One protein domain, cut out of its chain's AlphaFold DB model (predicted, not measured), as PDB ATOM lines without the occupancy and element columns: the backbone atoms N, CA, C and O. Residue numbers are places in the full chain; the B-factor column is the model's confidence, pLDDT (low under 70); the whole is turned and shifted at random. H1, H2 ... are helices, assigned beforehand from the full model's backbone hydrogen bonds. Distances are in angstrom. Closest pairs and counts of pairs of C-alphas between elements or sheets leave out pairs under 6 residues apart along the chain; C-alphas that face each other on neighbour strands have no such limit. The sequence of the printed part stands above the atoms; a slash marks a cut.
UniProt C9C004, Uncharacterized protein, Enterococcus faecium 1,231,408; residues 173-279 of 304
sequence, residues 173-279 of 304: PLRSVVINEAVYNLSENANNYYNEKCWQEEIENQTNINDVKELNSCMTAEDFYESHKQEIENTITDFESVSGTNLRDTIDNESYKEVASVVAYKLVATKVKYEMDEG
ATOM      1  N   PRO A 173      38.030  23.022 -53.533       79.19
ATOM      2  CA  PRO A 173      37.847  22.751 -52.108       79.19
ATOM      3  C   PRO A 173      39.084  23.133 -51.286       79.19
ATOM      4  O   PRO A 173      40.209  22.894 -51.732       79.19
ATOM      5  N   LEU A 174      38.913  23.640 -50.058       82.06
ATOM      6  CA  LEU A 174      40.021  24.112 -49.209       82.06
ATOM      7  C   LEU A 174      41.110  23.047 -49.019       82.06
ATOM      8  O   LEU A 174      42.303  23.351 -48.997       82.06
ATOM      9  N   ARG A 175      40.712  21.770 -48.930       86.00
ATOM     10  CA  ARG A 175      41.651  20.638 -48.849       86.00
ATOM     11  C   ARG A 175      42.523  20.538 -50.099       86.00
ATOM     12  O   ARG A 175      43.703  20.218 -50.000       86.00
ATOM     13  N   SER A 176      41.951  20.792 -51.266       83.69
ATOM     14  CA  SER A 176      42.684  20.793 -52.524       83.69
ATOM     15  C   SER A 176      43.586  22.017 -52.653       83.69
ATOM     16  O   SER A 176      44.685  21.871 -53.168       83.69
ATOM     17  N   VAL A 177      43.201  23.177 -52.106       84.31
ATOM     18  CA  VAL A 177      44.092  24.352 -52.016       84.31
ATOM     19  C   VAL A 177      45.358  24.013 -51.221       84.31
ATOM     20  O   VAL A 177      46.458  24.238 -51.712       84.31
ATOM     21  N   VAL A 178      45.218  23.401 -50.038       85.25
ATOM     22  CA  VAL A 178      46.350  22.908 -49.219       85.25
ATOM     23  C   VAL A 178      47.244  21.956 -50.023       85.25
ATOM     24  O   VAL A 178      48.466  22.105 -50.075       85.25
ATOM     25  N   ILE A 179      46.636  20.981 -50.702       86.19
ATOM     26  CA  ILE A 179      47.380  19.999 -51.498       86.19
ATOM     27  C   ILE A 179      48.087  20.667 -52.677       86.19
ATOM     28  O   ILE A 179      49.248  20.363 -52.925       86.19
ATOM     29  N   ASN A 180      47.425  21.568 -53.394       83.81
ATOM     30  CA  ASN A 180      47.989  22.230 -54.562       83.81
ATOM     31  C   ASN A 180      49.117  23.184 -54.199       83.81
ATOM     32  O   ASN A 180      50.084  23.278 -54.951       83.81
ATOM     33  N   GLU A 181      49.030  23.825 -53.037       85.12
ATOM     34  CA  GLU A 181      50.118  24.624 -52.491       85.12
ATOM     35  C   GLU A 181      51.354  23.748 -52.231       85.12
ATOM     36  O   GLU A 181      52.448  24.048 -52.712       85.12
ATOM     37  N   ALA A 182      51.167  22.589 -51.587       85.44
ATOM     38  CA  ALA A 182      52.250  21.631 -51.371       85.44
ATOM     39  C   ALA A 182      52.793  21.065 -52.694       85.44
ATOM     40  O   ALA A 182      54.004  20.923 -52.871       85.44
ATOM     41  N   VAL A 183      51.914  20.774 -53.661       85.31
ATOM     42  CA  VAL A 183      52.312  20.331 -55.002       85.31
ATOM     43  C   VAL A 183      53.177  21.391 -55.664       85.31
ATOM     44  O   VAL A 183      54.243  21.049 -56.168       85.31
ATOM     45  N   TYR A 184      52.753  22.653 -55.649       85.50
ATOM     46  CA  TYR A 184      53.503  23.759 -56.225       85.50
ATOM     47  C   TYR A 184      54.895  23.862 -55.587       85.50
ATOM     48  O   TYR A 184      55.891  23.730 -56.302       85.50
ATOM     49  N   ASN A 185      54.968  23.951 -54.254       81.75
ATOM     50  CA  ASN A 185      56.216  24.132 -53.503       81.75
ATOM     51  C   ASN A 185      57.195  22.952 -53.640       81.75
ATOM     52  O   ASN A 185      58.411  23.146 -53.667       81.75
ATOM     53  N   LEU A 186      56.695  21.720 -53.768       83.25
ATOM     54  CA  LEU A 186      57.536  20.520 -53.856       83.25
ATOM     55  C   LEU A 186      57.854  20.090 -55.297       83.25
ATOM     56  O   LEU A 186      58.748  19.264 -55.507       83.25
ATOM     57  N   SER A 187      57.144  20.625 -56.297       85.00
ATOM     58  CA  SER A 187      57.222  20.164 -57.695       85.00
ATOM     59  C   SER A 187      58.534  20.472 -58.417       85.00
ATOM     60  O   SER A 187      58.787  19.893 -59.473       85.00
ATOM     61  N   GLU A 188      59.403  21.318 -57.861       80.50
ATOM     62  CA  GLU A 188      60.698  21.631 -58.478       80.50
ATOM     63  C   GLU A 188      61.620  20.403 -58.591       80.50
ATOM     64  O   GLU A 188      62.490  20.349 -59.465       80.50
ATOM     65  N   ASN A 189      61.452  19.402 -57.718       79.94
ATOM     66  CA  ASN A 189      62.317  18.226 -57.673       79.94
ATOM     67  C   ASN A 189      61.540  16.955 -57.308       79.94
ATOM     68  O   ASN A 189      60.997  16.847 -56.210       79.94
ATOM     69  N   ALA A 190      61.586  15.937 -58.173       81.75
ATOM     70  CA  ALA A 190      60.945  14.638 -57.939       81.75
ATOM     71  C   ALA A 190      61.386  13.954 -56.629       81.75
ATOM     72  O   ALA A 190      60.583  13.275 -55.992       81.75
ATOM     73  N   ASN A 191      62.636  14.148 -56.190       85.38
ATOM     74  CA  ASN A 191      63.123  13.606 -54.918       85.38
ATOM     75  C   ASN A 191      62.503  14.299 -53.701       85.38
ATOM     76  O   ASN A 191      62.417  13.668 -52.654       85.38
ATOM     77  N   ASN A 192      62.092  15.563 -53.823       85.31
ATOM     78  CA  ASN A 192      61.364  16.264 -52.766       85.31
ATOM     79  C   ASN A 192      59.875  15.910 -52.853       85.31
ATOM     80  O   ASN A 192      59.274  15.511 -51.863       85.31
ATOM     81  N   TYR A 193      59.311  15.956 -54.063       87.25
ATOM     82  CA  TYR A 193      57.903  15.669 -54.319       87.25
ATOM     83  C   TYR A 193      57.478  14.255 -53.909       87.25
ATOM     84  O   TYR A 193      56.395  14.075 -53.381       87.25
ATOM     85  N   TYR A 194      58.296  13.226 -54.129       86.25
ATOM     86  CA  TYR A 194      57.934  11.855 -53.745       86.25
ATOM     87  C   TYR A 194      58.481  11.438 -52.370       86.25
ATOM     88  O   TYR A 194      58.432  10.255 -52.029       86.25
ATOM     89  N   ASN A 195      59.007  12.378 -51.579       89.62
ATOM     90  CA  ASN A 195      59.506  12.124 -50.231       89.62
ATOM     91  C   ASN A 195      58.470  12.541 -49.183       89.62
ATOM     92  O   ASN A 195      58.151  13.719 -49.040       89.62
ATOM     93  N   GLU A 196      57.987  11.565 -48.414       89.88
ATOM     94  CA  GLU A 196      56.991  11.768 -47.354       89.88
ATOM     95  C   GLU A 196      57.425  12.810 -46.317       89.88
ATOM     96  O   GLU A 196      56.610  13.624 -45.896       89.88
ATOM     97  N   LYS A 197      58.715  12.854 -45.956       92.69
ATOM     98  CA  LYS A 197      59.234  13.824 -44.984       92.69
ATOM     99  C   LYS A 197      59.140  15.258 -45.507       92.69
ATOM    100  O   LYS A 197      58.832  16.161 -44.742       92.69
ATOM    101  N   CYS A 198      59.387  15.465 -46.801       93.06
ATOM    102  CA  CYS A 198      59.261  16.786 -47.417       93.06
ATOM    103  C   CYS A 198      57.801  17.251 -47.446       93.06
ATOM    104  O   CYS A 198      57.539  18.418 -47.183       93.06
ATOM    105  N   TRP A 199      56.853  16.342 -47.695       92.94
ATOM    106  CA  TRP A 199      55.428  16.657 -47.575       92.94
ATOM    107  C   TRP A 199      55.019  16.982 -46.140       92.94
ATOM    108  O   TRP A 199      54.290  17.942 -45.927       92.94
ATOM    109  N   GLN A 200      55.500  16.219 -45.157       91.38
ATOM    110  CA  GLN A 200      55.206  16.486 -43.747       91.38
ATOM    111  C   GLN A 200      55.714  17.867 -43.320       91.38
ATOM    112  O   GLN A 200      54.977  18.618 -42.691       91.38
ATOM    113  N   GLU A 201      56.950  18.219 -43.688       93.75
ATOM    114  CA  GLU A 201      57.535  19.536 -43.404       93.75
ATOM    115  C   GLU A 201      56.760  20.669 -44.096       93.75
ATOM    116  O   GLU A 201      56.518  21.708 -43.490       93.75
ATOM    117  N   GLU A 202      56.331  20.468 -45.342       93.25
ATOM    118  CA  GLU A 202      55.569  21.469 -46.093       93.25
ATOM    119  C   GLU A 202      54.171  21.703 -45.506       93.25
ATOM    120  O   GLU A 202      53.781  22.844 -45.259       93.25
ATOM    121  N   ILE A 203      53.431  20.633 -45.209       90.88
ATOM    122  CA  ILE A 203      52.113  20.745 -44.578       90.88
ATOM    123  C   ILE A 203      52.241  21.347 -43.170       90.88
ATOM    124  O   ILE A 203      51.423  22.186 -42.796       90.88
ATOM    125  N   GLU A 204      53.293  21.012 -42.411       90.56
ATOM    126  CA  GLU A 204      53.593  21.664 -41.129       90.56
ATOM    127  C   GLU A 204      53.759  23.180 -41.294       90.56
ATOM    128  O   GLU A 204      53.170  23.952 -40.536       90.56
ATOM    129  N   ASN A 205      54.508  23.632 -42.302       90.81
ATOM    130  CA  ASN A 205      54.673  25.062 -42.572       90.81
ATOM    131  C   ASN A 205      53.325  25.731 -42.877       90.81
ATOM    132  O   ASN A 205      53.042  26.806 -42.345       90.81
ATOM    133  N   GLN A 206      52.459  25.068 -43.647       89.75
ATOM    134  CA  GLN A 206      51.121  25.570 -43.975       89.75
ATOM    135  C   GLN A 206      50.206  25.698 -42.743       89.75
ATOM    136  O   GLN A 206      49.396  26.622 -42.677       89.75
ATOM    137  N   THR A 207      50.364  24.856 -41.712       85.69
ATOM    138  CA  THR A 207      49.633  25.042 -40.436       85.69
ATOM    139  C   THR A 207      50.058  26.304 -39.668       85.69
ATOM    140  O   THR A 207      49.314  26.807 -38.822       85.69
ATOM    141  N   ASN A 208      51.228  26.863 -39.990       85.19
ATOM    142  CA  ASN A 208      51.857  27.967 -39.268       85.19
ATOM    143  C   ASN A 208      51.780  29.329 -39.984       85.19
ATOM    144  O   ASN A 208      52.300  30.310 -39.450       85.19
ATOM    145  N   ILE A 209      51.106  29.430 -41.138       82.94
ATOM    146  CA  ILE A 209      50.951  30.701 -41.877       82.94
ATOM    147  C   ILE A 209      50.270  31.780 -41.027       82.94
ATOM    148  O   ILE A 209      49.498  31.466 -40.123       82.94
ATOM    149  N   ASN A 210      50.502  33.062 -41.290       80.00
ATOM    150  CA  ASN A 210      49.796  34.133 -40.570       80.00
ATOM    151  C   ASN A 210      48.721  34.808 -41.423       80.00
ATOM    152  O   ASN A 210      47.777  35.361 -40.863       80.00
ATOM    153  N   ASP A 211      48.848  34.730 -42.746       79.94
ATOM    154  CA  ASP A 211      47.916  35.288 -43.724       79.94
ATOM    155  C   ASP A 211      47.798  34.340 -44.932       79.94
ATOM    156  O   ASP A 211      48.792  33.783 -45.396       79.94
ATOM    157  N   VAL A 212      46.592  34.176 -45.482       80.44
ATOM    158  CA  VAL A 212      46.362  33.416 -46.726       80.44
ATOM    159  C   VAL A 212      47.014  34.073 -47.949       80.44
ATOM    160  O   VAL A 212      47.207  33.418 -48.968       80.44
ATOM    161  N   LYS A 213      47.425  35.346 -47.854       79.44
ATOM    162  CA  LYS A 213      48.269  35.995 -48.872       79.44
ATOM    163  C   LYS A 213      49.674  35.386 -48.979       79.44
ATOM    164  O   LYS A 213      50.366  35.666 -49.953       79.44
ATOM    165  N   GLU A 214      50.109  34.598 -47.994       80.75
ATOM    166  CA  GLU A 214      51.376  33.856 -48.056       80.75
ATOM    167  C   GLU A 214      51.312  32.678 -49.048       80.75
ATOM    168  O   GLU A 214      52.357  32.162 -49.435       80.75
ATOM    169  N   LEU A 215      50.110  32.279 -49.484       79.81
ATOM    170  CA  LEU A 215      49.890  31.181 -50.425       79.81
ATOM    171  C   LEU A 215      50.185  31.602 -51.873       79.81
ATOM    172  O   LEU A 215      49.810  32.691 -52.324       79.81
ATOM    173  N   ASN A 216      50.781  30.700 -52.652       69.81
ATOM    174  CA  ASN A 216      51.073  30.926 -54.068       69.81
ATOM    175  C   ASN A 216      49.809  31.066 -54.928       69.81
ATOM    176  O   ASN A 216      49.869  31.651 -56.013       69.81
ATOM    177  N   SER A 217      48.649  30.602 -54.448       65.81
ATOM    178  CA  SER A 217      47.352  30.783 -55.112       65.81
ATOM    179  C   SER A 217      46.907  32.251 -55.260       65.81
ATOM    180  O   SER A 217      45.924  32.496 -55.954       65.81
ATOM    181  N   CYS A 218      47.632  33.214 -54.667       56.69
ATOM    182  CA  CYS A 218      47.524  34.670 -54.856       56.69
ATOM    183  C   CYS A 218      46.087  35.194 -55.040       56.69
ATOM    184  O   CYS A 218      45.660  35.563 -56.137       56.69
ATOM    185  N   MET A 219      45.370  35.294 -53.920       65.69
ATOM    186  CA  MET A 219      44.100  36.012 -53.788       65.69
ATOM    187  C   MET A 219      44.184  36.910 -52.547       65.69
ATOM    188  O   MET A 219      44.973  36.634 -51.639       65.69
ATOM    189  N   THR A 220      43.414  38.002 -52.482       73.94
ATOM    190  CA  THR A 220      43.285  38.720 -51.202       73.94
ATOM    191  C   THR A 220      42.528  37.840 -50.203       73.94
ATOM    192  O   THR A 220      41.789  36.945 -50.608       73.94
ATOM    193  N   ALA A 221      42.685  38.079 -48.898       71.38
ATOM    194  CA  ALA A 221      41.954  37.310 -47.888       71.38
ATOM    195  C   ALA A 221      40.429  37.450 -48.037       71.38
ATOM    196  O   ALA A 221      39.686  36.521 -47.747       71.38
ATOM    197  N   GLU A 222      39.973  38.592 -48.545       74.81
ATOM    198  CA  GLU A 222      38.564  38.842 -48.815       74.81
ATOM    199  C   GLU A 222      38.074  38.065 -50.043       74.81
ATOM    200  O   GLU A 222      37.051  37.393 -49.963       74.81
ATOM    201  N   ASP A 223      38.846  38.039 -51.133       77.94
ATOM    202  CA  ASP A 223      38.520  37.215 -52.308       77.94
ATOM    203  C   ASP A 223      38.575  35.715 -51.983       77.94
ATOM    204  O   ASP A 223      37.761  34.927 -52.467       77.94
ATOM    205  N   PHE A 224      39.534  35.302 -51.149       80.06
ATOM    206  CA  PHE A 224      39.651  33.930 -50.668       80.06
ATOM    207  C   PHE A 224      38.444  33.543 -49.807       80.06
ATOM    208  O   PHE A 224      37.870  32.472 -50.007       80.06
ATOM    209  N   TYR A 225      38.025  34.439 -48.908       82.75
ATOM    210  CA  TYR A 225      36.834  34.254 -48.091       82.75
ATOM    211  C   TYR A 225      35.580  34.123 -48.949       82.75
ATOM    212  O   TYR A 225      34.854  33.150 -48.801       82.75
ATOM    213  N   GLU A 226      35.324  35.062 -49.863       82.44
ATOM    214  CA  GLU A 226      34.104  35.026 -50.678       82.44
ATOM    215  C   GLU A 226      34.075  33.799 -51.597       82.44
ATOM    216  O   GLU A 226      33.027  33.174 -51.757       82.44
ATOM    217  N   SER A 227      35.228  33.393 -52.139       76.00
ATOM    218  CA  SER A 227      35.312  32.199 -52.986       76.00
ATOM    219  C   SER A 227      35.103  30.887 -52.224       76.00
ATOM    220  O   SER A 227      34.541  29.964 -52.802       76.00
ATOM    221  N   HIS A 228      35.470  30.804 -50.941       76.12
ATOM    222  CA  HIS A 228      35.352  29.581 -50.124       76.12
ATOM    223  C   HIS A 228      34.374  29.727 -48.954       76.12
ATOM    224  O   HIS A 228      34.428  28.957 -47.991       76.12
ATOM    225  N   LYS A 229      33.475  30.713 -49.010       83.38
ATOM    226  CA  LYS A 229      32.688  31.178 -47.863       83.38
ATOM    227  C   LYS A 229      31.994  30.047 -47.120       83.38
ATOM    228  O   LYS A 229      32.137  29.918 -45.909       83.38
ATOM    229  N   GLN A 230      31.267  29.200 -47.843       79.69
ATOM    230  CA  GLN A 230      30.518  28.105 -47.235       79.69
ATOM    231  C   GLN A 230      31.438  27.081 -46.551       79.69
ATOM    232  O   GLN A 230      31.144  26.649 -45.439       79.69
ATOM    233  N   GLU A 231      32.561  26.710 -47.172       78.62
ATOM    234  CA  GLU A 231      33.518  25.768 -46.578       78.62
ATOM    235  C   GLU A 231      34.214  26.354 -45.344       78.62
ATOM    236  O   GLU A 231      34.391  25.648 -44.348       78.62
ATOM    237  N   ILE A 232      34.557  27.646 -45.381       83.00
ATOM    238  CA  ILE A 232      35.141  28.375 -44.249       83.00
ATOM    239  C   ILE A 232      34.155  28.406 -43.079       83.00
ATOM    240  O   ILE A 232      34.496  27.992 -41.971       83.00
ATOM    241  N   GLU A 233      32.916  28.833 -43.323       86.50
ATOM    242  CA  GLU A 233      31.891  28.950 -42.283       86.50
ATOM    243  C   GLU A 233      31.509  27.592 -41.683       86.50
ATOM    244  O   GLU A 233      31.323  27.484 -40.467       86.50
ATOM    245  N   ASN A 234      31.446  26.536 -42.498       80.38
ATOM    246  CA  ASN A 234      31.222  25.175 -42.010       80.38
ATOM    247  C   ASN A 234      32.400  24.693 -41.156       80.38
ATOM    248  O   ASN A 234      32.194  24.193 -40.056       80.38
ATOM    249  N   THR A 235      33.637  24.915 -41.613       76.88
ATOM    250  CA  THR A 235      34.848  24.514 -40.878       76.88
ATOM    251  C   THR A 235      34.947  25.210 -39.520       76.88
ATOM    252  O   THR A 235      35.304  24.573 -38.527       76.88
ATOM    253  N   ILE A 236      34.595  26.497 -39.455       81.19
ATOM    254  CA  ILE A 236      34.541  27.254 -38.200       81.19
ATOM    255  C   ILE A 236      33.422  26.724 -37.306       81.19
ATOM    256  O   ILE A 236      33.667  26.467 -36.136       81.19
ATOM    257  N   THR A 237      32.223  26.498 -37.844       79.31
ATOM    258  CA  THR A 237      31.092  25.958 -37.068       79.31
ATOM    259  C   THR A 237      31.421  24.599 -36.457       79.31
ATOM    260  O   THR A 237      31.176  24.380 -35.270       79.31
ATOM    261  N   ASP A 238      32.038  23.710 -37.234       76.00
ATOM    262  CA  ASP A 238      32.500  22.412 -36.749       76.00
ATOM    263  C   ASP A 238      33.516  22.594 -35.615       76.00
ATOM    264  O   ASP A 238      33.381  21.981 -34.555       76.00
ATOM    265  N   PHE A 239      34.495  23.485 -35.789       75.81
ATOM    266  CA  PHE A 239      35.486  23.779 -34.756       75.81
ATOM    267  C   PHE A 239      34.869  24.369 -33.482       75.81
ATOM    268  O   PHE A 239      35.217  23.936 -32.385       75.81
ATOM    269  N   GLU A 240      33.952  25.328 -33.589       79.00
ATOM    270  CA  GLU A 240      33.266  25.939 -32.446       79.00
ATOM    271  C   GLU A 240      32.428  24.904 -31.689       79.00
ATOM    272  O   GLU A 240      32.479  24.830 -30.459       79.00
ATOM    273  N   SER A 241      31.726  24.034 -32.424       71.69
ATOM    274  CA  SER A 241      30.918  22.961 -31.841       71.69
ATOM    275  C   SER A 241      31.756  21.949 -31.052       71.69
ATOM    276  O   SER A 241      31.310  21.446 -30.021       71.69
ATOM    277  N   VAL A 242      32.982  21.676 -31.513       66.56
ATOM    278  CA  VAL A 242      33.897  20.704 -30.901       66.56
ATOM    279  C   VAL A 242      34.715  21.326 -29.769       66.56
ATOM    280  O   VAL A 242      34.913  20.697 -28.734       66.56
ATOM    281  N   SER A 243      35.198  22.554 -29.943       71.31
ATOM    282  CA  SER A 243      36.077  23.225 -28.977       71.31
ATOM    283  C   SER A 243      35.320  23.928 -27.848       71.31
ATOM    284  O   SER A 243      35.922  24.268 -26.829       71.31
ATOM    285  N   GLY A 244      34.022  24.199 -28.028       72.19
ATOM    286  CA  GLY A 244      33.233  25.045 -27.129       72.19
ATOM    287  C   GLY A 244      33.653  26.521 -27.149       72.19
ATOM    288  O   GLY A 244      33.229  27.288 -26.284       72.19
ATOM    289  N   THR A 245      34.499  26.915 -28.104       74.06
ATOM    290  CA  THR A 245      34.915  28.304 -28.327       74.06
ATOM    291  C   THR A 245      33.948  28.955 -29.307       74.06
ATOM    292  O   THR A 245      33.535  28.310 -30.259       74.06
ATOM    293  N   ASN A 246      33.610  30.228 -29.099       76.88
ATOM    294  CA  ASN A 246      32.892  31.025 -30.093       76.88
ATOM    295  C   ASN A 246      33.884  31.995 -30.745       76.88
ATOM    296  O   ASN A 246      34.171  33.056 -30.193       76.88
ATOM    297  N   LEU A 247      34.459  31.595 -31.879       70.00
ATOM    298  CA  LEU A 247      35.395  32.418 -32.643       70.00
ATOM    299  C   LEU A 247      34.703  33.683 -33.149       70.00
ATOM    300  O   LEU A 247      35.281  34.765 -33.055       70.00
ATOM    301  N   ARG A 248      33.457  33.564 -33.612       76.19
ATOM    302  CA  ARG A 248      32.674  34.684 -34.161       76.19
ATOM    303  C   ARG A 248      32.444  35.808 -33.153       76.19
ATOM    304  O   ARG A 248      32.482  36.970 -33.536       76.19
ATOM    305  N   ASP A 249      32.289  35.482 -31.872       75.62
ATOM    306  CA  ASP A 249      32.150  36.486 -30.803       75.62
ATOM    307  C   ASP A 249      33.488  37.144 -30.413       75.62
ATOM    308  O   ASP A 249      33.506  38.204 -29.784       75.62
ATOM    309  N   THR A 250      34.616  36.502 -30.732       73.06
ATOM    310  CA  THR A 250      35.960  36.957 -30.323       73.06
ATOM    311  C   THR A 250      36.691  37.772 -31.381       73.06
ATOM    312  O   THR A 250      37.639  38.483 -31.048       73.06
ATOM    313  N   ILE A 251      36.264  37.669 -32.638       75.94
ATOM    314  CA  ILE A 251      36.874  38.360 -33.769       75.94
ATOM    315  C   ILE A 251      36.063  39.621 -34.062       75.94
ATOM    316  O   ILE A 251      34.834  39.600 -34.076       75.94
ATOM    317  N   ASP A 252      36.738  40.742 -34.287       75.88
ATOM    318  CA  ASP A 252      36.072  41.971 -34.692       75.88
ATOM    319  C   ASP A 252      35.502  41.853 -36.115       75.88
ATOM    320  O   ASP A 252      36.113  41.275 -37.012       75.88
ATOM    321  N   ASN A 253      34.329  42.450 -36.340       70.12
ATOM    322  CA  ASN A 253      33.627  42.368 -37.627       70.12
ATOM    323  C   ASN A 253      34.450  42.886 -38.819       70.12
ATOM    324  O   ASN A 253      34.212  42.448 -39.941       70.12
ATOM    325  N   GLU A 254      35.383  43.821 -38.601       72.56
ATOM    326  CA  GLU A 254      36.211  44.385 -39.675       72.56
ATOM    327  C   GLU A 254      37.294  43.404 -40.149       72.56
ATOM    328  O   GLU A 254      37.595  43.375 -41.340       72.56
ATOM    329  N   SER A 255      37.840  42.568 -39.257       77.81
ATOM    330  CA  SER A 255      38.875  41.578 -39.596       77.81
ATOM    331  C   SER A 255      38.343  40.155 -39.801       77.81
ATOM    332  O   SER A 255      39.096  39.263 -40.198       77.81
ATOM    333  N   TYR A 256      37.043  39.930 -39.571       80.56
ATOM    334  CA  TYR A 256      36.446  38.595 -39.539       80.56
ATOM    335  C   TYR A 256      36.816  37.727 -40.741       80.56
ATOM    336  O   TYR A 256      37.297  36.615 -40.554       80.56
ATOM    337  N   LYS A 257      36.656  38.233 -41.967       83.88
ATOM    338  CA  LYS A 257      36.919  37.457 -43.190       83.88
ATOM    339  C   LYS A 257      38.370  36.994 -43.298       83.88
ATOM    340  O   LYS A 257      38.634  35.871 -43.724       83.88
ATOM    341  N   GLU A 258      39.306  37.848 -42.894       83.19
ATOM    342  CA  GLU A 258      40.737  37.552 -42.917       83.19
ATOM    343  C   GLU A 258      41.082  36.481 -41.881       83.19
ATOM    344  O   GLU A 258      41.668  35.451 -42.219       83.19
ATOM    345  N   VAL A 259      40.634  36.668 -40.639       81.25
ATOM    346  CA  VAL A 259      40.894  35.718 -39.552       81.25
ATOM    347  C   VAL A 259      40.199  34.379 -39.810       81.25
ATOM    348  O   VAL A 259      40.823  33.329 -39.660       81.25
ATOM    349  N   ALA A 260      38.941  34.398 -40.250       83.38
ATOM    350  CA  ALA A 260      38.162  33.211 -40.596       83.38
ATOM    351  C   ALA A 260      38.844  32.385 -41.693       83.38
ATOM    352  O   ALA A 260      38.976  31.168 -41.557       83.38
ATOM    353  N   SER A 261      39.344  33.045 -42.741       87.50
ATOM    354  CA  SER A 261      40.071  32.393 -43.837       87.50
ATOM    355  C   SER A 261      41.339  31.697 -43.355       87.50
ATOM    356  O   SER A 261      41.560  30.528 -43.674       87.50
ATOM    357  N   VAL A 262      42.151  32.383 -42.543       86.75
ATOM    358  CA  VAL A 262      43.389  31.815 -41.987       86.75
ATOM    359  C   VAL A 262      43.081  30.636 -41.065       86.75
ATOM    360  O   VAL A 262      43.717  29.588 -41.171       86.75
ATOM    361  N   VAL A 263      42.095  30.773 -40.176       85.44
ATOM    362  CA  VAL A 263      41.714  29.712 -39.233       85.44
ATOM    363  C   VAL A 263      41.188  28.485 -39.973       85.44
ATOM    364  O   VAL A 263      41.656  27.377 -39.715       85.44
ATOM    365  N   ALA A 264      40.260  28.660 -40.914       86.00
ATOM    366  CA  ALA A 264      39.710  27.549 -41.683       86.00
ATOM    367  C   ALA A 264      40.793  26.836 -42.502       86.00
ATOM    368  O   ALA A 264      40.880  25.608 -42.456       86.00
ATOM    369  N   TYR A 265      41.673  27.587 -43.173       87.50
ATOM    370  CA  TYR A 265      42.798  27.012 -43.906       87.50
ATOM    371  C   TYR A 265      43.709  26.184 -42.989       87.50
ATOM    372  O   TYR A 265      43.997  25.024 -43.289       87.50
ATOM    373  N   LYS A 266      44.094  26.723 -41.825       85.94
ATOM    374  CA  LYS A 266      44.919  26.003 -40.841       85.94
ATOM    375  C   LYS A 266      44.258  24.738 -40.318       85.94
ATOM    376  O   LYS A 266      44.930  23.718 -40.180       85.94
ATOM    377  N   LEU A 267      42.958  24.783 -40.027       82.00
ATOM    378  CA  LEU A 267      42.205  23.613 -39.573       82.00
ATOM    379  C   LEU A 267      42.205  22.515 -40.639       82.00
ATOM    380  O   LEU A 267      42.372  21.340 -40.314       82.00
ATOM    381  N   VAL A 268      42.071  22.884 -41.912       85.94
ATOM    382  CA  VAL A 268      42.142  21.934 -43.027       85.94
ATOM    383  C   VAL A 268      43.564  21.399 -43.224       85.94
ATOM    384  O   VAL A 268      43.730  20.187 -43.336       85.94
ATOM    385  N   ALA A 269      44.596  22.247 -43.183       84.88
ATOM    386  CA  ALA A 269      45.996  21.813 -43.238       84.88
ATOM    387  C   ALA A 269      46.342  20.859 -42.081       84.88
ATOM    388  O   ALA A 269      47.004  19.842 -42.275       84.88
ATOM    389  N   THR A 270      45.804  21.125 -40.891       84.25
ATOM    390  CA  THR A 270      45.951  20.264 -39.712       84.25
ATOM    391  C   THR A 270      45.261  18.914 -39.912       84.25
ATOM    392  O   THR A 270      45.837  17.881 -39.580       84.25
ATOM    393  N   LYS A 271      44.060  18.880 -40.509       81.69
ATOM    394  CA  LYS A 271      43.400  17.617 -40.891       81.69
ATOM    395  C   LYS A 271      44.268  16.810 -41.861       81.69
ATOM    396  O   LYS A 271      44.446  15.617 -41.648       81.69
ATOM    397  N   VAL A 272      44.860  17.453 -42.871       82.38
ATOM    398  CA  VAL A 272      45.781  16.787 -43.809       82.38
ATOM    399  C   VAL A 272      47.020  16.259 -43.084       82.38
ATOM    400  O   VAL A 272      47.397  15.112 -43.301       82.38
ATOM    401  N   LYS A 273      47.615  17.034 -42.171       86.88
ATOM    402  CA  LYS A 273      48.727  16.573 -41.327       86.88
ATOM    403  C   LYS A 273      48.360  15.306 -40.543       86.88
ATOM    404  O   LYS A 273      49.117  14.341 -40.569       86.88
ATOM    405  N   TYR A 274      47.179  15.267 -39.923       82.44
ATOM    406  CA  TYR A 274      46.698  14.065 -39.236       82.44
ATOM    407  C   TYR A 274      46.523  12.873 -40.187       82.44
ATOM    408  O   TYR A 274      46.939  11.767 -39.851       82.44
ATOM    409  N   GLU A 275      45.989  13.079 -41.397       84.88
ATOM    410  CA  GLU A 275      45.922  12.020 -42.417       84.88
ATOM    411  C   GLU A 275      47.322  11.466 -42.758       84.88
ATOM    412  O   GLU A 275      47.477  10.268 -43.013       84.88
ATOM    413  N   MET A 276      48.358  12.316 -42.758       85.31
ATOM    414  CA  MET A 276      49.747  11.894 -42.974       85.31
ATOM    415  C   MET A 276      50.297  11.090 -41.795       85.31
ATOM    416  O   MET A 276      50.907  10.043 -42.014       85.31
ATOM    417  N   ASP A 277      50.055  11.543 -40.566       82.25
ATOM    418  CA  ASP A 277      50.508  10.866 -39.345       82.25
ATOM    419  C   ASP A 277      49.833   9.491 -39.162       82.25
ATOM    420  O   ASP A 277      50.462   8.540 -38.693       82.25
ATOM    421  N   GLU A 278      48.576   9.348 -39.595       86.25
ATOM    422  CA  GLU A 278      47.839   8.077 -39.606       86.25
ATOM    423  C   GLU A 278      48.162   7.177 -40.815       86.25
ATOM    424  O   GLU A 278      47.706   6.031 -40.882       86.25
ATOM    425  N   GLY A 279      48.936   7.670 -41.788       79.88
ATOM    426  CA  GLY A 279      49.275   6.945 -43.016       79.88
ATOM    427  C   GLY A 279      48.097   6.743 -43.980       79.88
ATOM    428  O   GLY A 279      48.142   5.857 -44.836       79.88
TER     429      GLY A 279
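This is residues 173 to 279 of the 304 residues of an uncharacterized protein of Enterococcus faecium 1,231,408 (UniProt C9C004). One long helix, H7, runs through the middle of the domain, and shorter helices pack on it: H1 and H3 on one side, H4 and H5 nearer its first residues. H3 runs back alongside H7, while H1, H4 and H5 cross it at wide angles; the turn from H1 into H2, residues 187 to 192, sticks out at one end of the longest axis, and H6 lies near the other end. The printed part has 107 residues with seven named helices, H1 to H7 in order along the chain, and no named strand: the class is all helix. The whole is compact, with a radius of gyration of the C-alphas of 14.4 A, yet elongated in outline, spanning 45 by 29 by 20 A.

H1, residues 174 to 186, and H2, residues 190 to 193, only just touch, and only at the corner, with 3 pairs of C-alphas within 8 A; the closest are Leu 186 and Tyr 193, 4.9 A. H3, residues 196 to 207, touches H1 at a steep tilt of 55 degrees, opposite ways, the closest C-alphas being Ala 182 and Glu 202, 6.2 A. H4, residues 221 to 227, and H3 are apart. H5, residues 229 to 243, and H4 are close but not clearly touching, with the C-alphas of Tyr 225 and Ile 232 nearest at 7.2 A. H6, residues 247 to 250, touches no helix but is near H5. H7, residues 256 to 277, is the hub, touching H1, H3, H4 and H5. It touches H3 at a shallow tilt of 22 degrees, opposite ways, closest at the C-alphas of Thr 207 and Lys 266, 4.8 A. H4 is about perpendicular to H7 at 75 degrees, closest at the C-alphas of Ala 221 and Glu 258, 5.1 A. H5 touches H7 with residues 232 to 236 alone, closest at the C-alphas of Ile 232 and Ala 264, 5.3 A. H1 touches H7 with residues 174 to 178 alone, closest at the C-alphas of Arg 175 and Val 268, 6.0 A. Every O i to N i+4 pair is within hydrogen-bond range in H1, H3, H4, H5 and H7; H2 and H6 are too short for such a pair.

H1 begins at C-alpha 174 (40.021, 24.112, -49.209) and is 18.5 A long; H3 measures 16.7 A, H5 20.8 A and H7 31.1 A. H7 ends at C-alpha 277 (50.508, 10.866, -39.345).

The C-alphas of Asn 191 and Asp 249 are the farthest apart, 45.4 A. The printed part has no cut; the link from H3 to H4, residues 208 to 220, is long, and the other links are tight. The mean pLDDT of the printed part is 81.4, and residues 216 to 219 and 242 are under 70.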